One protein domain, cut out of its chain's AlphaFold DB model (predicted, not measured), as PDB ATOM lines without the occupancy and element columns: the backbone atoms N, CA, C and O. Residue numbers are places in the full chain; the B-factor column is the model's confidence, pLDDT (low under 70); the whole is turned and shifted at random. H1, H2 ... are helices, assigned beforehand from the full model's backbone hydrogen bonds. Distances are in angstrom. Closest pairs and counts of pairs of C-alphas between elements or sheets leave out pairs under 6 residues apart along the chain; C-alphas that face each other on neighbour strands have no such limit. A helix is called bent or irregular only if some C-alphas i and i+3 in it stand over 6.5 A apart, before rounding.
ATOM      1  N   HIS A 626      39.400  34.824  13.001       92.75
ATOM      2  CA  HIS A 626      39.015  33.451  12.686       92.75
ATOM      3  C   HIS A 626      40.232  32.535  12.568       92.75
ATOM      4  O   HIS A 626      40.222  31.454  13.158       92.75
ATOM      5  N   LEU A 627      41.284  32.990  11.879       94.88
ATOM      6  CA  LEU A 627      42.542  32.266  11.735       94.88
ATOM      7  C   LEU A 627      43.207  32.008  13.090       94.88
ATOM      8  O   LEU A 627      43.553  30.870  13.400       94.88
ATOM      9  N   GLU A 628      43.336  33.034  13.932       95.31
ATOM     10  CA  GLU A 628      43.895  32.890  15.280       95.31
ATOM     11  C   GLU A 628      43.081  31.897  16.118       95.31
ATOM     12  O   GLU A 628      43.640  31.001  16.755       95.31
ATOM     13  N   GLY A 629      41.748  32.009  16.073       95.31
ATOM     14  CA  GLY A 629      40.856  31.055  16.719       95.31
ATOM     15  C   GLY A 629      41.022  29.635  16.175       95.31
ATOM     16  O   GLY A 629      40.923  28.685  16.948       95.31
ATOM     17  N   TYR A 630      41.268  29.474  14.867       96.06
ATOM     18  CA  TYR A 630      41.477  28.175  14.215       96.06
ATOM     19  C   TYR A 630      42.743  27.511  14.719       96.06
ATOM     20  O   TYR A 630      42.710  26.376  15.175       96.06
ATOM     21  N   ILE A 631      43.841  28.252  14.768       95.50
ATOM     22  CA  ILE A 631      45.124  27.734  15.235       95.50
ATOM     23  C   ILE A 631      45.044  27.321  16.714       95.50
ATOM     24  O   ILE A 631      45.563  26.269  17.093       95.50
ATOM     25  N   ARG A 632      44.349  28.100  17.555       94.31
ATOM     26  CA  ARG A 632      44.139  27.760  18.975       94.31
ATOM     27  C   ARG A 632      43.368  26.461  19.146       94.31
ATOM     28  O   ARG A 632      43.834  25.585  19.870       94.31
ATOM     29  N   ARG A 633      42.240  26.297  18.450       94.38
ATOM     30  CA  ARG A 633      41.451  25.057  18.534       94.38
ATOM     31  C   ARG A 633      42.113  23.868  17.839       94.38
ATOM     32  O   ARG A 633      41.917  22.737  18.275       94.38
ATOM     33  N   ARG A 634      42.972  24.112  16.847       94.31
ATOM     34  CA  ARG A 634      43.739  23.084  16.140       94.31
ATOM     35  C   ARG A 634      44.937  22.574  16.929       94.31
ATOM     36  O   ARG A 634      45.199  21.378  16.914       94.31
ATOM     37  N   TYR A 635      45.670  23.439  17.636       92.12
ATOM     38  CA  TYR A 635      46.923  23.067  18.322       92.12
ATOM     39  C   TYR A 635      46.850  23.050  19.852       92.12
ATOM     40  O   TYR A 635      47.683  22.414  20.517       92.12
ATOM     41  N   GLY A 636      45.854  23.737  20.402       89.69
ATOM     42  CA  GLY A 636      45.766  24.159  21.793       89.69
ATOM     43  C   GLY A 636      46.431  25.522  21.988       89.69
ATOM     44  O   GLY A 636      47.500  25.785  21.432       89.69
ATOM     45  N   SER A 637      45.842  26.382  22.827       86.31
ATOM     46  CA  SER A 637      46.326  27.757  23.053       86.31
ATOM     47  C   SER A 637      47.804  27.866  23.445       86.31
ATOM     48  O   SER A 637      48.475  28.810  23.041       86.31
ATOM     49  N   HIS A 638      48.348  26.877  24.157       84.88
ATOM     50  CA  HIS A 638      49.759  26.843  24.559       84.88
ATOM     51  C   HIS A 638      50.728  26.678  23.373       84.88
ATOM     52  O   HIS A 638      51.895  27.045  23.478       84.88
ATOM     53  N   ARG A 639      50.259  26.120  22.249       86.81
ATOM     54  CA  ARG A 639      51.050  25.901  21.027       86.81
ATOM     55  C   ARG A 639      50.782  26.949  19.944       86.81
ATOM     56  O   ARG A 639      51.594  27.094  19.035       86.81
ATOM     57  N   ALA A 640      49.698  27.717  20.057       87.25
ATOM     58  CA  ALA A 640      49.399  28.871  19.207       87.25
ATOM     59  C   ALA A 640      50.278  30.087  19.578       87.25
ATOM     60  O   ALA A 640      49.787  31.149  19.961       87.25
ATOM     61  N   THR A 641      51.599  29.906  19.526       89.88
ATOM     62  CA  THR A 641      52.580  30.951  19.848       89.88
ATOM     63  C   THR A 641      52.543  32.080  18.810       89.88
ATOM     64  O   THR A 641      52.160  31.830  17.666       89.88
ATOM     65  N   PRO A 642      52.999  33.306  19.141       91.88
ATOM     66  CA  PRO A 642      53.068  34.403  18.170       91.88
ATOM     67  C   PRO A 642      53.798  34.032  16.871       91.88
ATOM     68  O   PRO A 642      53.349  34.397  15.790       91.88
ATOM     69  N   THR A 643      54.869  33.237  16.961       91.88
ATOM     70  CA  THR A 643      55.624  32.744  15.799       91.88
ATOM     71  C   THR A 643      54.795  31.815  14.911       91.88
ATOM     72  O   THR A 643      54.852  31.918  13.688       91.88
ATOM     73  N   VAL A 644      54.008  30.914  15.510       92.69
ATOM     74  CA  VAL A 644      53.104  30.024  14.763       92.69
ATOM     75  C   VAL A 644      51.989  30.831  14.097       92.69
ATOM     76  O   VAL A 644      51.677  30.582  12.935       92.69
ATOM     77  N   LEU A 645      51.428  31.820  14.799       93.81
ATOM     78  CA  LEU A 645      50.417  32.721  14.241       93.81
ATOM     79  C   LEU A 645      50.969  33.515  13.044       93.81
ATOM     80  O   LEU A 645      50.314  33.574  12.009       93.81
ATOM     81  N   GLU A 646      52.189  34.055  13.138       95.19
ATOM     82  CA  GLU A 646      52.843  34.776  12.032       95.19
ATOM     83  C   GLU A 646      53.100  33.867  10.815       95.19
ATOM     84  O   GLU A 646      52.902  34.284   9.668       95.19
ATOM     85  N   ALA A 647      53.503  32.612  11.049       96.25
ATOM     86  CA  ALA A 647      53.700  31.633   9.983       96.25
ATOM     87  C   ALA A 647      52.381  31.334   9.253       96.25
ATOM     88  O   ALA A 647      52.320  31.415   8.027       96.25
ATOM     89  N   TRP A 648      51.311  31.055  10.000       97.25
ATOM     90  CA  TRP A 648      49.981  30.816   9.437       97.25
ATOM     91  C   TRP A 648      49.412  32.035   8.718       97.25
ATOM     92  O   TRP A 648      48.835  31.884   7.644       97.25
ATOM     93  N   GLU A 649      49.606  33.238   9.254       96.31
ATOM     94  CA  GLU A 649      49.207  34.476   8.583       96.31
ATOM     95  C   GLU A 649      49.978  34.663   7.271       96.31
ATOM     96  O   GLU A 649      49.417  35.041   6.244       96.31
ATOM     97  N   THR A 650      51.261  34.304   7.243       97.31
ATOM     98  CA  THR A 650      52.038  34.318   5.999       97.31
ATOM     99  C   THR A 650      51.490  33.317   4.978       97.31
ATOM    100  O   THR A 650      51.369  33.661   3.799       97.31
ATOM    101  N   LEU A 651      51.109  32.108   5.403       97.56
ATOM    102  CA  LEU A 651      50.474  31.106   4.536       97.56
ATOM    103  C   LEU A 651      49.091  31.575   4.037       97.56
ATOM    104  O   LEU A 651      48.788  31.450   2.847       97.56
ATOM    105  N   SER A 652      48.298  32.218   4.903       96.25
ATOM    106  CA  SER A 652      46.978  32.792   4.585       96.25
ATOM    107  C   SER A 652      47.040  33.917   3.545       96.25
ATOM    108  O   SER A 652      46.056  34.176   2.852       96.25
ATOM    109  N   GLN A 653      48.200  34.564   3.410       95.69
ATOM    110  CA  GLN A 653      48.476  35.621   2.436       95.69
ATOM    111  C   GLN A 653      49.241  35.127   1.193       95.69
ATOM    112  O   GLN A 653      49.540  35.930   0.309       95.69
ATOM    113  N   THR A 654      49.598  33.840   1.126       96.50
ATOM    114  CA  THR A 654      50.381  33.248   0.028       96.50
ATOM    115  C   THR A 654      49.662  32.038  -0.573       96.50
ATOM    116  O   THR A 654      48.841  32.195  -1.480       96.50
ATOM    117  N   GLN A 692      57.738  32.567  -3.112       95.88
ATOM    118  CA  GLN A 692      58.301  31.370  -2.482       95.88
ATOM    119  C   GLN A 692      59.164  31.719  -1.264       95.88
ATOM    120  O   GLN A 692      59.188  30.957  -0.296       95.88
ATOM    121  N   THR A 693      59.811  32.891  -1.250       97.44
ATOM    122  CA  THR A 693      60.628  33.351  -0.110       97.44
ATOM    123  C   THR A 693      59.782  33.490   1.157       97.44
ATOM    124  O   THR A 693      60.204  33.095   2.246       97.44
ATOM    125  N   ARG A 694      58.549  33.989   1.030       97.62
ATOM    126  CA  ARG A 694      57.600  34.101   2.147       97.62
ATOM    127  C   ARG A 694      57.175  32.736   2.685       97.62
ATOM    128  O   ARG A 694      57.119  32.571   3.900       97.62
ATOM    129  N   VAL A 695      56.933  31.758   1.814       98.00
ATOM    130  CA  VAL A 695      56.574  30.389   2.231       98.00
ATOM    131  C   VAL A 695      57.747  29.702   2.935       98.00
ATOM    132  O   VAL A 695      57.558  29.109   3.993       98.00
ATOM    133  N   VAL A 696      58.977  29.859   2.432       98.25
ATOM    134  CA  VAL A 696      60.186  29.354   3.110       98.25
ATOM    135  C   VAL A 696      60.385  30.023   4.474       98.25
ATOM    136  O   VAL A 696      60.737  29.348   5.441       98.25
ATOM    137  N   ARG A 697      60.102  31.326   4.604       97.00
ATOM    138  CA  ARG A 697      60.118  32.014   5.905       97.00
ATOM    139  C   ARG A 697      59.063  31.454   6.863       97.00
ATOM    140  O   ARG A 697      59.396  31.211   8.021       97.00
ATOM    141  N   ALA A 698      57.836  31.229   6.393       97.69
ATOM    142  CA  ALA A 698      56.780  30.621   7.199       97.69
ATOM    143  C   ALA A 698      57.184  29.216   7.667       97.69
ATOM    144  O   ALA A 698      57.039  28.898   8.843       97.69
ATOM    145  N   TRP A 699      57.785  28.408   6.790       97.75
ATOM    146  CA  TRP A 699      58.352  27.108   7.156       97.75
ATOM    147  C   TRP A 699      59.445  27.230   8.224       97.75
ATOM    148  O   TRP A 699      59.380  26.536   9.234       97.75
ATOM    149  N   ASN A 700      60.396  28.160   8.074       95.88
ATOM    150  CA  ASN A 700      61.433  28.415   9.081       95.88
ATOM    151  C   ASN A 700      60.839  28.786  10.453       95.88
ATOM    152  O   ASN A 700      61.306  28.294  11.478       95.88
ATOM    153  N   GLN A 701      59.811  29.638  10.483       93.56
ATOM    154  CA  GLN A 701      59.108  30.028  11.711       93.56
ATOM    155  C   GLN A 701      58.370  28.841  12.333       93.56
ATOM    156  O   GLN A 701      58.462  28.603  13.537       93.56
ATOM    157  N   PHE A 702      57.671  28.073  11.502       90.81
ATOM    158  CA  PHE A 702      56.847  26.961  11.940       90.81
ATOM    159  C   PHE A 702      57.696  25.811  12.493       90.81
ATOM    160  O   PHE A 702      57.463  25.363  13.614       90.81
ATOM    161  N   VAL A 703      58.762  25.419  11.790       91.25
ATOM    162  CA  VAL A 703      59.726  24.415  12.273       91.25
ATOM    163  C   VAL A 703      60.529  24.927  13.465       91.25
ATOM    164  O   VAL A 703      60.713  24.204  14.442       91.25
ATOM    165  N   GLY A 704      60.963  26.189  13.438       87.31
ATOM    166  CA  GLY A 704      61.684  26.796  14.556       87.31
ATOM    167  C   GLY A 704      60.869  26.822  15.853       87.31
ATOM    168  O   GLY A 704      61.446  26.742  16.932       87.31
ATOM    169  N   SER A 705      59.534  26.868  15.767       85.81
ATOM    170  CA  SER A 705      58.651  26.842  16.943       85.81
ATOM    171  C   SER A 705      58.639  25.505  17.695       85.81
ATOM    172  O   SER A 705      58.246  25.470  18.861       85.81
ATOM    173  N   VAL A 706      59.084  24.419  17.052       84.75
ATOM    174  CA  VAL A 706      59.182  23.079  17.651       84.75
ATOM    175  C   VAL A 706      60.628  22.651  17.942       84.75
ATOM    176  O   VAL A 706      60.845  21.562  18.476       84.75
ATOM    177  N   ASP A 707      61.623  23.500  17.651       74.25
ATOM    178  CA  ASP A 707      63.022  23.252  18.013       74.25
ATOM    179  C   ASP A 707      63.276  23.578  19.495       74.25
ATOM    180  O   ASP A 707      63.503  24.720  19.894       74.25
ATOM    181  N   ILE A 708      63.253  22.541  20.330       64.19
ATOM    182  CA  ILE A 708      63.484  22.634  21.777       64.19
ATOM    183  C   ILE A 708      64.973  22.546  22.176       64.19
ATOM    184  O   ILE A 708      65.281  22.461  23.365       64.19
ATOM    185  N   SER A 709      65.925  22.518  21.230       54.28
ATOM    186  CA  SER A 709      67.354  22.300  21.518       54.28
ATOM    187  C   SER A 709      68.275  23.346  20.871       54.28
ATOM    188  O   SER A 709      68.860  23.090  19.815       54.28
ATOM    189  N   PRO A 710      68.591  24.454  21.575       44.38
ATOM    190  CA  PRO A 710      69.492  25.501  21.076       44.38
ATOM    191  C   PRO A 710      70.915  25.017  20.723       44.38
ATOM    192  O   PRO A 710      71.645  25.696  20.001       44.38
ATOM    193  N   ASN A 711      71.332  23.850  21.240       43.03
ATOM    194  CA  ASN A 711      72.714  23.359  21.169       43.03
ATOM    195  C   ASN A 711      72.965  22.200  20.184       43.03
ATOM    196  O   ASN A 711      74.130  21.917  19.910       43.03
ATOM    197  N   LYS A 712      71.941  21.561  19.594       46.44
ATOM    198  CA  LYS A 712      72.161  20.560  18.521       46.44
ATOM    199  C   LYS A 712      72.361  21.210  17.145       46.44
ATOM    200  O   LYS A 712      73.130  20.703  16.329       46.44
ATOM    201  N   GLY A 713      71.780  22.393  16.926       44.41
ATOM    202  CA  GLY A 713      71.876  23.140  15.665       44.41
ATOM    203  C   GLY A 713      73.270  23.676  15.302       44.41
ATOM    204  O   GLY A 713      73.473  24.114  14.172       44.41
ATOM    205  N   LYS A 714      74.256  23.625  16.214       40.88
ATOM    206  CA  LYS A 714      75.640  24.072  15.951       40.88
ATOM    207  C   LYS A 714      76.577  22.980  15.418       40.88
ATOM    208  O   LYS A 714      77.660  23.321  14.950       40.88
ATOM    209  N   GLN A 715      76.189  21.700  15.438       42.94
ATOM    210  CA  GLN A 715      77.022  20.610  14.894       42.94
ATOM    211  C   GLN A 715      76.697  20.225  13.441       42.94
ATOM    212  O   GLN A 715      77.491  19.533  12.808       42.94
ATOM    213  N   HIS A 716      75.597  20.719  12.869       44.22
ATOM    214  CA  HIS A 716      75.159  20.344  11.523       44.22
ATOM    215  C   HIS A 716      75.189  21.534  10.556       44.22
ATOM    216  O   HIS A 716      74.155  22.033  10.115       44.22
ATOM    217  N   SER A 717      76.390  21.966  10.150       49.53
ATOM    218  CA  SER A 717      76.518  22.585   8.825       49.53
ATOM    219  C   SER A 717      76.259  21.461   7.821       49.53
ATOM    220  O   SER A 717      77.086  20.555   7.665       49.53
ATOM    221  N   SER A 718      75.080  21.456   7.204       57.50
ATOM    222  CA  SER A 718      74.721  20.440   6.221       57.50
ATOM    223  C   SER A 718      75.756  20.452   5.093       57.50
ATOM    224  O   SER A 718      75.967  21.458   4.412       57.50
ATOM    225  N   PHE A 719      76.423  19.316   4.890       60.91
ATOM    226  CA  PHE A 719      77.349  19.114   3.780       60.91
ATOM    227  C   PHE A 719      76.696  19.465   2.428       60.91
ATOM    228  O   PHE A 719      77.370  19.983   1.544       60.91
ATOM    229  N   ILE A 720      75.377  19.269   2.291       62.50
ATOM    230  CA  ILE A 720      74.603  19.659   1.104       62.50
ATOM    231  C   ILE A 720      74.613  21.178   0.907       62.50
ATOM    232  O   ILE A 720      74.826  21.635  -0.211       62.50
ATOM    233  N   GLN A 721      74.463  21.975   1.969       64.31
ATOM    234  CA  GLN A 721      74.534  23.440   1.869       64.31
ATOM    235  C   GLN A 721      75.912  23.894   1.378       64.31
ATOM    236  O   GLN A 721      76.014  24.724   0.471       64.31
ATOM    237  N   SER A 722      76.971  23.286   1.923       64.75
ATOM    238  CA  SER A 722      78.349  23.533   1.482       64.75
ATOM    239  C   SER A 722      78.572  23.092   0.029       64.75
ATOM    240  O   SER A 722      79.197  23.812  -0.748       64.75
ATOM    241  N   PHE A 723      78.020  21.942  -0.366       66.56
ATOM    242  CA  PHE A 723      78.112  21.390  -1.716       66.56
ATOM    243  C   PHE A 723      77.401  22.258  -2.763       66.56
ATOM    244  O   PHE A 723      77.993  22.571  -3.799       66.56
ATOM    245  N   ILE A 724      76.159  22.672  -2.499       65.81
ATOM    246  CA  ILE A 724      75.375  23.535  -3.393       65.81
ATOM    247  C   ILE A 724      76.094  24.877  -3.564       65.81
ATOM    248  O   ILE A 724      76.309  25.325  -4.692       65.81
ATOM    249  N   GLY A 725      76.545  25.479  -2.457       60.22
ATOM    250  CA  GLY A 725      77.309  26.726  -2.481       60.22
ATOM    251  C   GLY A 725      78.604  26.625  -3.296       60.22
ATOM    252  O   GLY A 725      78.862  27.474  -4.148       60.22
ATOM    253  N   ALA A 726      79.392  25.564  -3.088       61.91
ATOM    254  CA  ALA A 726      80.648  25.346  -3.807       61.91
ATOM    255  C   ALA A 726      80.445  25.041  -5.302       61.91
ATOM    256  O   ALA A 726      81.253  25.453  -6.136       61.91
ATOM    257  N   THR A 727      79.376  24.327  -5.661       59.03
ATOM    258  CA  THR A 727      79.117  23.927  -7.052       59.03
ATOM    259  C   THR A 727      78.630  25.104  -7.897       59.03
ATOM    260  O   THR A 727      79.143  25.294  -8.997       59.03
ATOM    261  N   ILE A 728      77.729  25.937  -7.366       57.69
ATOM    262  CA  ILE A 728      77.208  27.131  -8.059       57.69
ATOM    263  C   ILE A 728      78.247  28.264  -8.104       57.69
ATOM    264  O   ILE A 728      78.361  29.008  -9.081       57.69
ATOM    265  N   GLY A 729      79.049  28.424  -7.049       52.44
ATOM    266  CA  GLY A 729      80.091  29.451  -7.028       52.44
ATOM    267  C   GLY A 729      81.147  29.269  -8.125       52.44
ATOM    268  O   GLY A 729      81.668  30.249  -8.650       52.44
ATOM    269  N   ALA A 730      81.385  28.028  -8.549       46.66
ATOM    270  CA  ALA A 730      82.288  27.727  -9.652       46.66
ATOM    271  C   ALA A 730      81.690  27.944 -11.048       46.66
ATOM    272  O   ALA A 730      82.433  28.238 -11.979       46.66
ATOM    273  N   THR A 731      80.369  27.827 -11.216       39.94
ATOM    274  CA  THR A 731      79.691  28.150 -12.484       39.94
ATOM    275  C   THR A 731      79.446  29.652 -12.654       39.94
ATOM    276  O   THR A 731      79.300  30.117 -13.779       39.94
ATOM    277  N   SER A 732      79.460  30.430 -11.563       40.72
ATOM    278  CA  SER A 732      79.233  31.888 -11.558       40.72
ATOM    279  C   SER A 732      80.504  32.751 -11.642       40.72
ATOM    280  O   SER A 732      80.425  33.972 -11.513       40.72
ATOM    281  N   GLY A 733      81.681  32.152 -11.856       36.72
ATOM    282  CA  GLY A 733      82.939  32.884 -12.072       36.72
ATOM    283  C   GLY A 733      83.506  33.602 -10.839       36.72
ATOM    284  O   GLY A 733      84.467  34.361 -10.966       36.72
ATOM    285  N   LYS A 734      82.954  33.373  -9.638       38.47
ATOM    286  CA  LYS A 734      83.549  33.863  -8.386       38.47
ATOM    287  C   LYS A 734      84.711  32.942  -7.986       38.47
ATOM    288  O   LYS A 734      84.536  31.724  -8.009       38.47
ATOM    289  N   PRO A 735      85.887  33.473  -7.601       33.94
ATOM    290  CA  PRO A 735      87.024  32.640  -7.237       33.94
ATOM    291  C   PRO A 735      86.714  31.888  -5.939       33.94
ATOM    292  O   PRO A 735      86.702  32.462  -4.851       33.94
ATOM    293  N   ILE A 736      86.452  30.591  -6.061       42.41
ATOM    294  CA  ILE A 736      86.414  29.643  -4.946       42.41
ATOM    295  C   ILE A 736      87.646  28.755  -5.075       42.41
ATOM    296  O   ILE A 736      87.997  28.337  -6.176       42.41
ATOM    297  N   ASN A 737      88.310  28.480  -3.951       44.31
ATOM    298  CA  ASN A 737      89.503  27.640  -3.903       44.31
ATOM    299  C   ASN A 737      89.239  26.279  -4.605       44.31
ATOM    300  O   ASN A 737      88.392  25.515  -4.122       44.31
ATOM    301  N   PRO A 738      89.947  25.955  -5.708       38.75
ATOM    302  CA  PRO A 738      89.739  24.731  -6.490       38.75
ATOM    303  C   PRO A 738      89.847  23.449  -5.653       38.75
ATOM    304  O   PRO A 738      89.120  22.482  -5.881       38.75
ATOM    305  N   THR A 739      90.699  23.467  -4.627       39.94
ATOM    306  CA  THR A 739      90.930  22.342  -3.714       39.94
ATOM    307  C   THR A 739      89.698  22.042  -2.857       39.94
ATOM    308  O   THR A 739      89.387  20.883  -2.596       39.94
ATOM    309  N   THR A 740      88.942  23.070  -2.462       44.78
ATOM    310  CA  THR A 740      87.713  22.922  -1.667       44.78
ATOM    311  C   THR A 740      86.564  22.391  -2.519       44.78
ATOM    312  O   THR A 740      85.772  21.574  -2.057       44.78
ATOM    313  N   GLN A 741      86.485  22.810  -3.782       45.47
ATOM    314  CA  GLN A 741      85.435  22.376  -4.698       45.47
ATOM    315  C   GLN A 741      85.580  20.897  -5.089       45.47
ATOM    316  O   GLN A 741      84.589  20.162  -5.093       45.47
ATOM    317  N   LEU A 742      86.807  20.457  -5.381       42.75
ATOM    318  CA  LEU A 742      87.098  19.060  -5.697       42.75
ATOM    319  C   LEU A 742      86.891  18.169  -4.464       42.75
ATOM    320  O   LEU A 742      86.155  17.190  -4.542       42.75
ATOM    321  N   ALA A 743      87.400  18.577  -3.295       44.47
ATOM    322  CA  ALA A 743      87.236  17.830  -2.047       44.47
ATOM    323  C   ALA A 743      85.764  17.679  -1.620       44.47
ATOM    324  O   ALA A 743      85.372  16.630  -1.112       44.47
ATOM    325  N   VAL A 744      84.924  18.697  -1.838       48.44
ATOM    326  CA  VAL A 744      83.483  18.630  -1.537       48.44
ATOM    327  C   VAL A 744      82.740  17.774  -2.571       48.44
ATOM    328  O   VAL A 744      81.863  17.004  -2.196       48.44
ATOM    329  N   LYS A 745      83.111  17.803  -3.856       46.81
ATOM    330  CA  LYS A 745      82.520  16.904  -4.867       46.81
ATOM    331  C   LYS A 745      82.917  15.437  -4.665       46.81
ATOM    332  O   LYS A 745      82.061  14.555  -4.744       46.81
ATOM    333  N   GLU A 746      84.175  15.179  -4.327       44.69
ATOM    334  CA  GLU A 746      84.716  13.836  -4.094       44.69
ATOM    335  C   GLU A 746      84.213  13.224  -2.780       44.69
ATOM    336  O   GLU A 746      83.825  12.056  -2.755       44.69
ATOM    337  N   LYS A 747      84.115  14.016  -1.700       43.66
ATOM    338  CA  LYS A 747      83.577  13.552  -0.410       43.66
ATOM    339  C   LYS A 747      82.097  13.157  -0.503       43.66
ATOM    340  O   LYS A 747      81.694  12.199   0.151       43.66
ATOM    341  N   TYR A 748      81.302  13.828  -1.343       44.22
ATOM    342  CA  TYR A 748      79.898  13.458  -1.585       44.22
ATOM    343  C   TYR A 748      79.778  12.106  -2.296       44.22
ATOM    344  O   TYR A 748      78.963  11.267  -1.916       44.22
ATOM    345  N   PHE A 749      80.614  11.895  -3.316       43.50
ATOM    346  CA  PHE A 749      80.609  10.685  -4.134       43.50
ATOM    347  C   PHE A 749      81.081   9.454  -3.338       43.50
ATOM    348  O   PHE A 749      80.493   8.380  -3.450       43.50
ATOM    349  N   LEU A 750      82.082   9.625  -2.466       41.47
ATOM    350  CA  LEU A 750      82.652   8.555  -1.638       41.47
ATOM    351  C   LEU A 750      81.764   8.130  -0.453       41.47
ATOM    352  O   LEU A 750      81.820   6.974  -0.046       41.47
ATOM    353  N   LEU A 751      80.927   9.022   0.092       43.62
ATOM    354  CA  LEU A 751      80.075   8.723   1.256       43.62
ATOM    355  C   LEU A 751      78.888   7.791   0.949       43.62
ATOM    356  O   LEU A 751      78.306   7.247   1.886       43.62
ATOM    357  N   LYS A 752      78.492   7.616  -0.323       41.28
ATOM    358  CA  LYS A 752      77.260   6.881  -0.682       41.28
ATOM    359  C   LYS A 752      77.383   5.831  -1.791       41.28
ATOM    360  O   LYS A 752      76.405   5.123  -2.026       41.28
ATOM    361  N   ASP A 753      78.548   5.672  -2.420       40.84
ATOM    362  CA  ASP A 753      78.827   4.542  -3.320       40.84
ATOM    363  C   ASP A 753      80.066   3.741  -2.867       40.84
ATOM    364  O   ASP A 753      81.174   3.949  -3.369       40.84
ATOM    365  N   PRO A 754      79.906   2.774  -1.944       39.50
ATOM    366  CA  PRO A 754      81.008   1.913  -1.515       39.50
ATOM    367  C   PRO A 754      81.535   0.991  -2.633       39.50
ATOM    368  O   PRO A 754      82.598   0.391  -2.471       39.50
ATOM    369  N   LYS A 755      80.855   0.872  -3.787       40.62
ATOM    370  CA  LYS A 755      81.341   0.078  -4.931       40.62
ATOM    371  C   LYS A 755      82.338   0.843  -5.805       40.62
ATOM    372  O   LYS A 755      83.097   0.195  -6.529       40.62
ATOM    373  N   ALA A 756      82.438   2.170  -5.674       43.75
ATOM    374  CA  ALA A 756      83.477   2.969  -6.331       43.75
ATOM    375  C   ALA A 756      84.901   2.505  -5.950       43.75
ATOM    376  O   ALA A 756      85.820   2.573  -6.769       43.75
ATOM    377  N   HIS A 757      85.059   1.903  -4.763       38.47
ATOM    378  CA  HIS A 757      86.305   1.294  -4.285       38.47
ATOM    379  C   HIS A 757      86.860   0.188  -5.204       38.47
ATOM    380  O   HIS A 757      88.067  -0.040  -5.207       38.47
ATOM    381  N   LYS A 758      86.010  -0.490  -5.996       38.66
ATOM    382  CA  LYS A 758      86.407  -1.614  -6.870       38.66
ATOM    383  C   LYS A 758      86.843  -1.200  -8.282       38.66
ATOM    384  O   LYS A 758      87.273  -2.053  -9.047       38.66
ATOM    385  N   THR A 759      86.739   0.082  -8.639       38.44
ATOM    386  CA  THR A 759      86.962   0.563 -10.022       38.44
ATOM    387  C   THR A 759      88.336   1.201 -10.268       38.44
ATOM    388  O   THR A 759      88.527   1.880 -11.270       38.44
ATOM    389  N   ASN A 804      50.022  16.733  19.608       78.62
ATOM    390  CA  ASN A 804      48.910  17.037  18.719       78.62
ATOM    391  C   ASN A 804      49.113  16.549  17.264       78.62
ATOM    392  O   ASN A 804      50.024  17.018  16.580       78.62
ATOM    393  N   SER A 805      48.233  15.649  16.803       87.50
ATOM    394  CA  SER A 805      48.253  15.070  15.446       87.50
ATOM    395  C   SER A 805      48.160  16.137  14.352       87.50
ATOM    396  O   SER A 805      48.935  16.115  13.402       87.50
ATOM    397  N   SER A 806      47.280  17.129  14.508       92.12
ATOM    398  CA  SER A 806      47.095  18.200  13.519       92.12
ATOM    399  C   SER A 806      48.342  19.077  13.349       92.12
ATOM    400  O   SER A 806      48.690  19.429  12.228       92.12
ATOM    401  N   LEU A 807      49.083  19.367  14.427       92.06
ATOM    402  CA  LEU A 807      50.372  20.062  14.337       92.06
ATOM    403  C   LEU A 807      51.386  19.245  13.532       92.06
ATOM    404  O   LEU A 807      52.087  19.795  12.685       92.06
ATOM    405  N   ARG A 808      51.464  17.930  13.769       93.06
ATOM    406  CA  ARG A 808      52.338  17.042  12.987       93.06
ATOM    407  C   ARG A 808      51.930  17.000  11.523       93.06
ATOM    408  O   ARG A 808      52.803  17.063  10.665       93.06
ATOM    409  N   TYR A 809      50.631  16.922  11.245       96.12
ATOM    410  CA  TYR A 809      50.101  16.944   9.887       96.12
ATOM    411  C   TYR A 809      50.558  18.203   9.145       96.12
ATOM    412  O   TYR A 809      51.136  18.102   8.064       96.12
ATOM    413  N   ASP A 810      50.391  19.377   9.754       96.75
ATOM    414  CA  ASP A 810      50.771  20.638   9.116       96.75
ATOM    415  C   ASP A 810      52.296  20.778   8.983       96.75
ATOM    416  O   ASP A 810      52.784  21.324   7.996       96.75
ATOM    417  N   LEU A 811      53.079  20.264   9.941       96.44
ATOM    418  CA  LEU A 811      54.544  20.230   9.839       96.44
ATOM    419  C   LEU A 811      55.011  19.362   8.662       96.44
ATOM    420  O   LEU A 811      55.951  19.750   7.960       96.44
ATOM    421  N   VAL A 812      54.357  18.217   8.429       97.56
ATOM    422  CA  VAL A 812      54.588  17.384   7.239       97.56
ATOM    423  C   VAL A 812      54.219  18.160   5.982       97.56
ATOM    424  O   VAL A 812      55.054  18.253   5.085       97.56
ATOM    425  N   ASP A 813      53.021  18.747   5.920       97.88
ATOM    426  CA  ASP A 813      52.513  19.383   4.701       97.88
ATOM    427  C   ASP A 813      53.333  20.615   4.293       97.88
ATOM    428  O   ASP A 813      53.739  20.731   3.138       97.88
ATOM    429  N   VAL A 814      53.682  21.489   5.245       98.19
ATOM    430  CA  VAL A 814      54.514  22.676   4.975       98.19
ATOM    431  C   VAL A 814      55.943  22.275   4.589       98.19
ATOM    432  O   VAL A 814      56.524  22.855   3.671       98.19
ATOM    433  N   THR A 815      56.527  21.264   5.248       98.56
ATOM    434  CA  THR A 815      57.877  20.781   4.896       98.56
ATOM    435  C   THR A 815      57.888  20.137   3.512       98.56
ATOM    436  O   THR A 815      58.776  20.424   2.707       98.56
ATOM    437  N   ARG A 816      56.890  19.299   3.210       98.06
ATOM    438  CA  ARG A 816      56.670  18.706   1.888       98.06
ATOM    439  C   ARG A 816      56.535  19.797   0.830       98.06
ATOM    440  O   ARG A 816      57.258  19.727  -0.159       98.06
ATOM    441  N   GLU A 817      55.700  20.815   1.060       97.75
ATOM    442  CA  GLU A 817      55.511  21.936   0.132       97.75
ATOM    443  C   GLU A 817      56.849  22.612  -0.181       97.75
ATOM    444  O   GLU A 817      57.198  22.743  -1.346       97.75
ATOM    445  N   VAL A 818      57.669  22.956   0.818       98.44
ATOM    446  CA  VAL A 818      58.972  23.595   0.558       98.44
ATOM    447  C   VAL A 818      59.922  22.687  -0.233       98.44
ATOM    448  O   VAL A 818      60.562  23.134  -1.190       98.44
ATOM    449  N   LEU A 819      60.030  21.408   0.128       98.44
ATOM    450  CA  LEU A 819      60.926  20.490  -0.580       98.44
ATOM    451  C   LEU A 819      60.465  20.246  -2.027       98.44
ATOM    452  O   LEU A 819      61.282  20.290  -2.951       98.44
ATOM    453  N   ALA A 820      59.165  20.037  -2.231       96.75
ATOM    454  CA  ALA A 820      58.564  19.712  -3.521       96.75
ATOM    455  C   ALA A 820      58.410  20.931  -4.450       96.75
ATOM    456  O   ALA A 820      58.689  20.823  -5.645       96.75
ATOM    457  N   ALA A 821      58.015  22.091  -3.917       95.00
ATOM    458  CA  ALA A 821      57.721  23.303  -4.686       95.00
ATOM    459  C   ALA A 821      58.928  24.231  -4.887       95.00
ATOM    460  O   ALA A 821      58.950  25.014  -5.838       95.00
ATOM    461  N   VAL A 822      59.937  24.160  -4.012       96.75
ATOM    462  CA  VAL A 822      61.085  25.086  -4.040       96.75
ATOM    463  C   VAL A 822      62.389  24.347  -4.317       96.75
ATOM    464  O   VAL A 822      63.096  24.656  -5.282       96.75
ATOM    465  N   VAL A 823      62.721  23.345  -3.497       97.31
ATOM    466  CA  VAL A 823      64.040  22.692  -3.555       97.31
ATOM    467  C   VAL A 823      64.192  21.832  -4.809       97.31
ATOM    468  O   VAL A 823      65.167  22.004  -5.544       97.31
ATOM    469  N   ILE A 824      63.243  20.933  -5.088       97.81
ATOM    470  CA  ILE A 824      63.302  20.046  -6.260       97.81
ATOM    471  C   ILE A 824      63.326  20.843  -7.583       97.81
ATOM    472  O   ILE A 824      64.206  20.563  -8.401       97.81
ATOM    473  N   PRO A 825      62.473  21.866  -7.806       96.50
ATOM    474  CA  PRO A 825      62.555  22.721  -8.991       96.50
ATOM    475  C   PRO A 825      63.890  23.456  -9.127       96.50
ATOM    476  O   PRO A 825      64.451  23.504 -10.222       96.50
ATOM    477  N   GLY A 826      64.443  23.972  -8.026       95.12
ATOM    478  CA  GLY A 826      65.769  24.594  -8.023       95.12
ATOM    479  C   GLY A 826      66.869  23.629  -8.472       95.12
ATOM    480  O   GLY A 826      67.630  23.934  -9.389       95.12
ATOM    481  N   LEU A 827      66.904  22.425  -7.895       96.31
ATOM    482  CA  LEU A 827      67.860  21.380  -8.276       96.31
ATOM    483  C   LEU A 827      67.668  20.897  -9.723       96.31
ATOM    484  O   LEU A 827      68.647  20.607 -10.413       96.31
ATOM    485  N   HIS A 828      66.421  20.814 -10.199       97.75
ATOM    486  CA  HIS A 828      66.109  20.453 -11.585       97.75
ATOM    487  C   HIS A 828      66.665  21.477 -12.575       97.75
ATOM    488  O   HIS A 828      67.299  21.076 -13.555       97.75
ATOM    489  N   ARG A 829      66.532  22.782 -12.293       95.38
ATOM    490  CA  ARG A 829      67.144  23.834 -13.121       95.38
ATOM    491  C   ARG A 829      68.656  23.635 -13.252       95.38
ATOM    492  O   ARG A 829      69.174  23.645 -14.368       95.38
ATOM    493  N   GLU A 830      69.346  23.378 -12.141       94.44
ATOM    494  CA  GLU A 830      70.797  23.134 -12.135       94.44
ATOM    495  C   GLU A 830      71.186  21.863 -12.915       94.44
ATOM    496  O   GLU A 830      72.154  21.861 -13.685       94.44
ATOM    497  N   LEU A 831      70.398  20.788 -12.795       96.75
ATOM    498  CA  LEU A 831      70.578  19.562 -13.580       96.75
ATOM    499  C   LEU A 831      70.451  19.829 -15.089       96.75
ATOM    500  O   LEU A 831      71.269  19.341 -15.873       96.75
ATOM    501  N   VAL A 832      69.450  20.607 -15.508       97.25
ATOM    502  CA  VAL A 832      69.232  20.951 -16.922       97.25
ATOM    503  C   VAL A 832      70.367  21.826 -17.459       97.25
ATOM    504  O   VAL A 832      70.829  21.595 -18.580       97.25
ATOM    505  N   VAL A 833      70.862  22.787 -16.673       95.31
ATOM    506  CA  VAL A 833      72.039  23.600 -17.031       95.31
ATOM    507  C   VAL A 833      73.269  22.711 -17.228       95.31
ATOM    508  O   VAL A 833      73.922  22.795 -18.270       95.31
ATOM    509  N   ALA A 834      73.545  21.802 -16.288       93.75
ATOM    510  CA  ALA A 834      74.660  20.863 -16.395       93.75
ATOM    511  C   ALA A 834      74.535  19.938 -17.618       93.75
ATOM    512  O   ALA A 834      75.518  19.699 -18.323       93.75
ATOM    513  N   TYR A 835      73.322  19.460 -17.914       97.44
ATOM    514  CA  TYR A 835      73.052  18.652 -19.101       97.44
ATOM    515  C   TYR A 835      73.330  19.413 -20.400       97.44
ATOM    516  O   TYR A 835      74.036  18.902 -21.272       97.44
ATOM    517  N   LYS A 836      72.849  20.659 -20.510       96.19
ATOM    518  CA  LYS A 836      73.110  21.531 -21.667       96.19
ATOM    519  C   LYS A 836      74.605  21.813 -21.845       96.19
ATOM    520  O   LYS A 836      75.089  21.816 -22.974       96.19
ATOM    521  N   ALA A 837      75.337  21.977 -20.743       95.62
ATOM    522  CA  ALA A 837      76.789  22.150 -20.736       95.62
ATOM    523  C   ALA A 837      77.578  20.848 -20.988       95.62
ATOM    524  O   ALA A 837      78.799  20.893 -21.114       95.62
ATOM    525  N   LYS A 838      76.903  19.689 -21.065       95.44
ATOM    526  CA  LYS A 838      77.516  18.351 -21.145       95.44
ATOM    527  C   LYS A 838      78.481  18.056 -19.982       95.44
ATOM    528  O   LYS A 838      79.397  17.248 -20.125       95.44
ATOM    529  N   ASP A 839      78.261  18.674 -18.821       92.25
ATOM    530  CA  ASP A 839      79.066  18.464 -17.616       92.25
ATOM    531  C   ASP A 839      78.604  17.195 -16.889       92.25
ATOM    532  O   ASP A 839      77.691  17.203 -16.058       92.25
ATOM    533  N   LEU A 840      79.257  16.079 -17.210       89.06
ATOM    534  CA  LEU A 840      78.949  14.766 -16.650       89.06
ATOM    535  C   LEU A 840      79.035  14.719 -15.116       89.06
ATOM    536  O   LEU A 840      78.244  14.012 -14.485       89.06
ATOM    537  N   ALA A 841      79.990  15.433 -14.514       85.50
ATOM    538  CA  ALA A 841      80.168  15.428 -13.067       85.50
ATOM    539  C   ALA A 841      78.998  16.152 -12.395       85.50
ATOM    540  O   ALA A 841      78.379  15.606 -11.480       85.50
ATOM    541  N   SER A 842      78.634  17.327 -12.908       88.06
ATOM    542  CA  SER A 842      77.516  18.100 -12.367       88.06
ATOM    543  C   SER A 842      76.162  17.425 -12.613       88.06
ATOM    544  O   SER A 842      75.335  17.419 -11.709       88.06
ATOM    545  N   ILE A 843      75.942  16.762 -13.758       91.06
ATOM    546  CA  ILE A 843      74.717  15.969 -14.005       91.06
ATOM    547  C   ILE A 843      74.541  14.890 -12.931       91.06
ATOM    548  O   ILE A 843      73.456  14.744 -12.367       91.06
ATOM    549  N   ARG A 844      75.608  14.143 -12.624       90.75
ATOM    550  CA  ARG A 844      75.574  13.089 -11.599       90.75
ATOM    551  C   ARG A 844      75.308  13.666 -10.215       90.75
ATOM    552  O   ARG A 844      74.498  13.113  -9.477       90.75
ATOM    553  N   SER A 845      75.954  14.777  -9.875       86.75
ATOM    554  CA  SER A 845      75.766  15.441  -8.588       86.75
ATOM    555  C   SER A 845      74.358  16.004  -8.405       86.75
ATOM    556  O   SER A 845      73.707  15.684  -7.413       86.75
ATOM    557  N   TRP A 846      73.865  16.799  -9.357       94.00
ATOM    558  CA  TRP A 846      72.526  17.387  -9.285       94.00
ATOM    559  C   TRP A 846      71.441  16.320  -9.353       94.00
ATOM    560  O   TRP A 846      70.514  16.334  -8.547       94.00
ATOM    561  N   GLY A 847      71.604  15.332 -10.235       94.06
ATOM    562  CA  GLY A 847      70.711  14.183 -10.302       94.06
ATOM    563  C   GLY A 847      70.661  13.406  -8.985       94.06
ATOM    564  O   GLY A 847      69.579  13.032  -8.537       94.06
ATOM    565  N   ARG A 848      71.801  13.216  -8.308       90.88
ATOM    566  CA  ARG A 848      71.835  12.574  -6.988       90.88
ATOM    567  C   ARG A 848      71.149  13.416  -5.910       90.88
ATOM    568  O   ARG A 848      70.418  12.843  -5.109       90.88
ATOM    569  N   LEU A 849      71.335  14.736  -5.907       93.56
ATOM    570  CA  LEU A 849      70.669  15.626  -4.950       93.56
ATOM    571  C   LEU A 849      69.147  15.630  -5.118       93.56
ATOM    572  O   LEU A 849      68.441  15.621  -4.115       93.56
ATOM    573  N   ILE A 850      68.642  15.587  -6.356       97.94
ATOM    574  CA  ILE A 850      67.202  15.427  -6.614       97.94
ATOM    575  C   ILE A 850      66.708  14.109  -6.013       97.94
ATOM    576  O   ILE A 850      65.739  14.104  -5.263       97.94
ATOM    577  N   LEU A 851      67.398  12.996  -6.280       97.62
ATOM    578  CA  LEU A 851      67.030  11.684  -5.739       97.62
ATOM    579  C   LEU A 851      67.092  11.636  -4.200       97.62
ATOM    580  O   LEU A 851      66.224  11.029  -3.567       97.62
ATOM    581  N   ASP A 852      68.088  12.282  -3.591       94.25
ATOM    582  CA  ASP A 852      68.180  12.422  -2.135       94.25
ATOM    583  C   ASP A 852      66.999  13.242  -1.589       94.25
ATOM    584  O   ASP A 852      66.365  12.801  -0.636       94.25
ATOM    585  N   CYS A 853      66.654  14.372  -2.217       97.75
ATOM    586  CA  CYS A 853      65.521  15.201  -1.805       97.75
ATOM    587  C   CYS A 853      64.185  14.458  -1.943       97.75
ATOM    588  O   CYS A 853      63.371  14.504  -1.032       97.75
ATOM    589  N   ILE A 854      63.969  13.710  -3.031       98.38
ATOM    590  CA  ILE A 854      62.768  12.873  -3.210       98.38
ATOM    591  C   ILE A 854      62.692  11.786  -2.129       98.38
ATOM    592  O   ILE A 854      61.618  11.497  -1.609       98.38
ATOM    593  N   SER A 855      63.830  11.191  -1.760       96.94
ATOM    594  CA  SER A 855      63.874  10.216  -0.662       96.94
ATOM    595  C   SER A 855      63.560  10.854   0.692       96.94
ATOM    596  O   SER A 855      62.924  10.222   1.526       96.94
ATOM    597  N   ASP A 856      63.991  12.096   0.912       97.31
ATOM    598  CA  ASP A 856      63.666  12.845   2.125       97.31
ATOM    599  C   ASP A 856      62.192  13.264   2.166       97.31
ATOM    600  O   ASP A 856      61.592  13.222   3.237       97.31
ATOM    601  N   VAL A 857      61.599  13.611   1.015       98.50
ATOM    602  CA  VAL A 857      60.151  13.832   0.888       98.50
ATOM    603  C   VAL A 857      59.399  12.557   1.276       98.50
ATOM    604  O   VAL A 857      58.528  12.609   2.135       98.50
ATOM    605  N   ASP A 858      59.777  11.389   0.748       97.31
ATOM    606  CA  ASP A 858      59.167  10.114   1.161       97.31
ATOM    607  C   ASP A 858      59.307   9.854   2.674       97.31
ATOM    608  O   ASP A 858      58.345   9.434   3.318       97.31
ATOM    609  N   ARG A 859      60.472  10.173   3.258       95.81
ATOM    610  CA  ARG A 859      60.725  10.025   4.697       95.81
ATOM    611  C   ARG A 859      59.821  10.919   5.540       95.81
ATOM    612  O   ARG A 859      59.223  10.408   6.482       95.81
ATOM    613  N   ILE A 860      59.669  12.209   5.226       97.12
ATOM    614  CA  ILE A 860      58.770  13.077   6.010       97.12
ATOM    615  C   ILE A 860      57.310  12.634   5.886       97.12
ATOM    616  O   ILE A 860      56.605  12.562   6.893       97.12
ATOM    617  N   LEU A 861      56.879  12.237   4.688       97.00
ATOM    618  CA  LEU A 861      55.536  11.704   4.453       97.00
ATOM    619  C   LEU A 861      55.281  10.408   5.245       97.00
ATOM    620  O   LEU A 861      54.160  10.160   5.678       97.00
ATOM    621  N   SER A 862      56.319   9.608   5.511       94.62
ATOM    622  CA  SER A 862      56.216   8.377   6.313       94.62
ATOM    623  C   SER A 862      55.983   8.611   7.812       94.62
ATOM    624  O   SER A 862      55.769   7.655   8.553       94.62
ATOM    625  N   ASN A 998      61.321  15.293  14.913       87.19
ATOM    626  CA  ASN A 998      62.719  14.936  14.688       87.19
ATOM    627  C   ASN A 998      63.080  14.909  13.197       87.19
ATOM    628  O   ASN A 998      64.119  15.451  12.810       87.19
ATOM    629  N   VAL A 999      62.230  14.311  12.354       89.19
ATOM    630  CA  VAL A 999      62.465  14.261  10.903       89.19
ATOM    631  C   VAL A 999      62.406  15.659  10.293       89.19
ATOM    632  O   VAL A 999      63.302  16.027   9.537       89.19
ATOM    633  N   VAL A1000      61.408  16.471  10.647       94.00
ATOM    634  CA  VAL A1000      61.290  17.851  10.154       94.00
ATOM    635  C   VAL A1000      62.515  18.680  10.525       94.00
ATOM    636  O   VAL A1000      63.042  19.379   9.664       94.00
ATOM    637  N   LEU A1001      63.014  18.575  11.761       88.75
ATOM    638  CA  LEU A1001      64.223  19.284  12.185       88.75
ATOM    639  C   LEU A1001      65.451  18.836  11.383       88.75
ATOM    640  O   LEU A1001      66.189  19.685  10.885       88.75
ATOM    641  N   ASP A1002      65.655  17.529  11.198       87.81
ATOM    642  CA  ASP A1002      66.760  17.000  10.385       87.81
ATOM    643  C   ASP A1002      66.702  17.521   8.939       87.81
ATOM    644  O   ASP A1002      67.681  18.057   8.411       87.81
ATOM    645  N   LEU A1003      65.525  17.459   8.309       92.50
ATOM    646  CA  LEU A1003      65.331  17.955   6.946       92.50
ATOM    647  C   LEU A1003      65.475  19.474   6.849       92.50
ATOM    648  O   LEU A1003      66.042  19.971   5.873       92.50
ATOM    649  N   TRP A1004      65.028  20.209   7.862       92.56
ATOM    650  CA  TRP A1004      65.217  21.650   7.952       92.56
ATOM    651  C   TRP A1004      66.703  22.009   8.021       92.56
ATOM    652  O   TRP A1004      67.193  22.769   7.183       92.56
ATOM    653  N   TYR A1005      67.476  21.384   8.914       85.38
ATOM    654  CA  TYR A1005      68.932  21.567   8.966       85.38
ATOM    655  C   TYR A1005      69.620  21.165   7.654       85.38
ATOM    656  O   TYR A1005      70.576  21.821   7.226       85.38
ATOM    657  N   LYS A1006      69.121  20.127   6.979       85.50
ATOM    658  CA  LYS A1006      69.659  19.631   5.710       85.50
ATOM    659  C   LYS A1006      69.420  20.591   4.542       85.50
ATOM    660  O   LYS A1006      70.385  20.914   3.841       85.50
ATOM    661  N   TRP A1007      68.185  21.063   4.359       93.50
ATOM    662  CA  TRP A1007      67.716  21.717   3.132       93.50
ATOM    663  C   TRP A1007      67.438  23.218   3.242       93.50
ATOM    664  O   TRP A1007      67.361  23.862   2.196       93.50
ATOM    665  N   ARG A1008      67.361  23.816   4.443       91.88
ATOM    666  CA  ARG A1008      66.968  25.236   4.596       91.88
ATOM    667  C   ARG A1008      67.753  26.215   3.725       91.88
ATOM    668  O   ARG A1008      67.153  26.994   2.999       91.88
ATOM    669  N   GLY A1009      69.082  26.095   3.684       88.88
ATOM    670  CA  GLY A1009      69.912  26.997   2.879       88.88
ATOM    671  C   GLY A1009      69.739  26.810   1.366       88.88
ATOM    672  O   GLY A1009      70.027  27.722   0.595       88.88
ATOM    673  N   ALA A1010      69.275  25.636   0.920       90.62
ATOM    674  CA  ALA A1010      68.893  25.417  -0.472       90.62
ATOM    675  C   ALA A1010      67.517  26.032  -0.760       90.62
ATOM    676  O   ALA A1010      67.362  26.703  -1.775       90.62
ATOM    677  N   ALA A1011      66.551  25.843   0.143       95.19
ATOM    678  CA  ALA A1011      65.215  26.420   0.033       95.19
ATOM    679  C   ALA A1011      65.264  27.954  -0.027       95.19
ATOM    680  O   ALA A1011      64.726  28.535  -0.962       95.19
ATOM    681  N   GLU A1012      65.982  28.597   0.899       93.94
ATOM    682  CA  GLU A1012      66.166  30.057   0.937       93.94
ATOM    683  C   GLU A1012      66.777  30.577  -0.369       93.94
ATOM    684  O   GLU A1012      66.236  31.478  -1.006       93.94
ATOM    685  N   ARG A1013      67.859  29.938  -0.835       89.62
ATOM    686  CA  ARG A1013      68.522  30.306  -2.091       89.62
ATOM    687  C   ARG A1013      67.594  30.174  -3.295       89.62
ATOM    688  O   ARG A1013      67.565  31.063  -4.143       89.62
ATOM    689  N   TYR A1014      66.910  29.041  -3.434       93.75
ATOM    690  CA  TYR A1014      66.114  28.780  -4.629       93.75
ATOM    691  C   TYR A1014      64.821  29.590  -4.656       93.75
ATOM    692  O   TYR A1014      64.419  29.998  -5.747       93.75
ATOM    693  N   ALA A1015      64.247  29.898  -3.494       92.75
ATOM    694  CA  ALA A1015      63.119  30.808  -3.373       92.75
ATOM    695  C   ALA A1015      63.465  32.220  -3.876       92.75
ATOM    696  O   ALA A1015      62.756  32.752  -4.728       92.75
ATOM    697  N   GLU A1016      64.615  32.776  -3.472       87.06
ATOM    698  CA  GLU A1016      65.077  34.087  -3.964       87.06
ATOM    699  C   GLU A1016      65.276  34.121  -5.486       87.06
ATOM    700  O   GLU A1016      65.102  35.162  -6.119       87.06
ATOM    701  N   THR A1017      65.693  32.998  -6.083       78.38
ATOM    702  CA  THR A1017      65.861  32.891  -7.543       78.38
ATOM    703  C   THR A1017      64.567  32.627  -8.294       78.38
ATOM    704  O   THR A1017      64.547  32.845  -9.493       78.38
ATOM    705  N   ALA A1018      63.536  32.095  -7.638       72.88
ATOM    706  CA  ALA A1018      62.244  31.836  -8.263       72.88
ATOM    707  C   ALA A1018      61.362  33.092  -8.285       72.88
ATOM    708  O   ALA A1018      60.574  33.262  -9.208       72.88
ATOM    709  N   ASP A1019      61.517  33.963  -7.282       61.25
ATOM    710  CA  ASP A1019      60.843  35.264  -7.216       61.25
ATOM    711  C   ASP A1019      61.403  36.287  -8.231       61.25
ATOM    712  O   ASP A1019      60.746  37.291  -8.513       61.25
ATOM    713  N   LYS A1020      62.623  36.061  -8.740       50.31
ATOM    714  CA  LYS A1020      63.278  36.858  -9.792       50.31
ATOM    715  C   LYS A1020      63.018  36.254 -11.160       50.31
ATOM    716  O   LYS A1020      62.812  37.052 -12.101       50.31
TER     717      LYS A1020
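Overview. This is residues 626 to 654, 692 to 759, 804 to 862 and 998 to 1020 of the 1020 residues of the protein "Tim-barrel domain-domain-containing protein" of Lobosporangium transversale (UniProt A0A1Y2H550). What does the model look like? A long helical hairpin, bent H7 and H8, runs along the length, with H7 nearly straight; over one side of it a row of shorter helices follows in the order H1, H2, H3, H9, H4, H5. Residues 750 to 759, with H6, stick out at one end. How large is it? The printed part has 179 residues with nine named helices, H1 to H9 in chain order, and no named strand: all helix. It is compact, with a radius of gyration of the C-alphas of 18.3 A, and elongated, spanning 59 by 36 by 27 A.

Along the chain. Where are the first helices? H1 is residues 626 to 635, from C-alpha 626 at (39.015, 33.451, 12.686); H2 is 642 to 652, H3 692 to 704, H4 719 to 731, H5 738 to 750 and H6 754 to 758. H6 is neither bent nor irregular, but only just: C-alphas 754 and 757 are 6.0 A apart. And the later ones? H7, 805 to 836, and H9, 998 to 1018, were each assigned as one helix by hydrogen bonds but are bent: C-alphas 821 and 824 are 6.7 A apart, 1006 and 1009 7.9 A. The arms are H7a, 805 to 821, 23.7 A; H7b, 824 to 836, 18.3 A; H9a, 998 to 1006; and H9b, 1009 to 1018, ending at C-alpha 1018 (62.244, 31.836, -8.263). H8, 840 to 861, is 31.7 A long.

Arrangement. What do the hubs, H7 and H9, touch? H7b and H8 form a hairpin, a shallow tilt of 17 degrees, with C-alphas 831 and 846 closest at 5.2 A. H7a touches H3 with residues 811 to 818 alone, closest Trp 699 and Val 814, C-alphas 6.3 A apart. H9b touches residues 692 to 696 of H3, C-alphas 693 and 1015 closest at 4.8 A. What lies farther out? H2 touches H3, C-alphas 647 and 698 closest at 4.3 A; H1 touches H2, 628 and 645 at 6.6 A; H4 touches H5, 726 and 741 at 5.7 A. Are the backbones regularly bonded? Every O i to N i+4 pair is within hydrogen-bond range in H1, H2, H3, H5, H7a, H7b, H8, H9a and H9b; H4 has 7 of 9, H6 0 of 1 with 1 of 2 O i to N i+3 pairs.

Size, cuts and confidence. Where are the cuts? C-alphas 654 and 692 are 8.5 A apart, 759 and 804 50.5 A, 862 and 998 12.5 A. What is long or uncertain? The link H3 to H4 is long, and pLDDT is under 70 at residues 708 to 759 and 1019 to 1020.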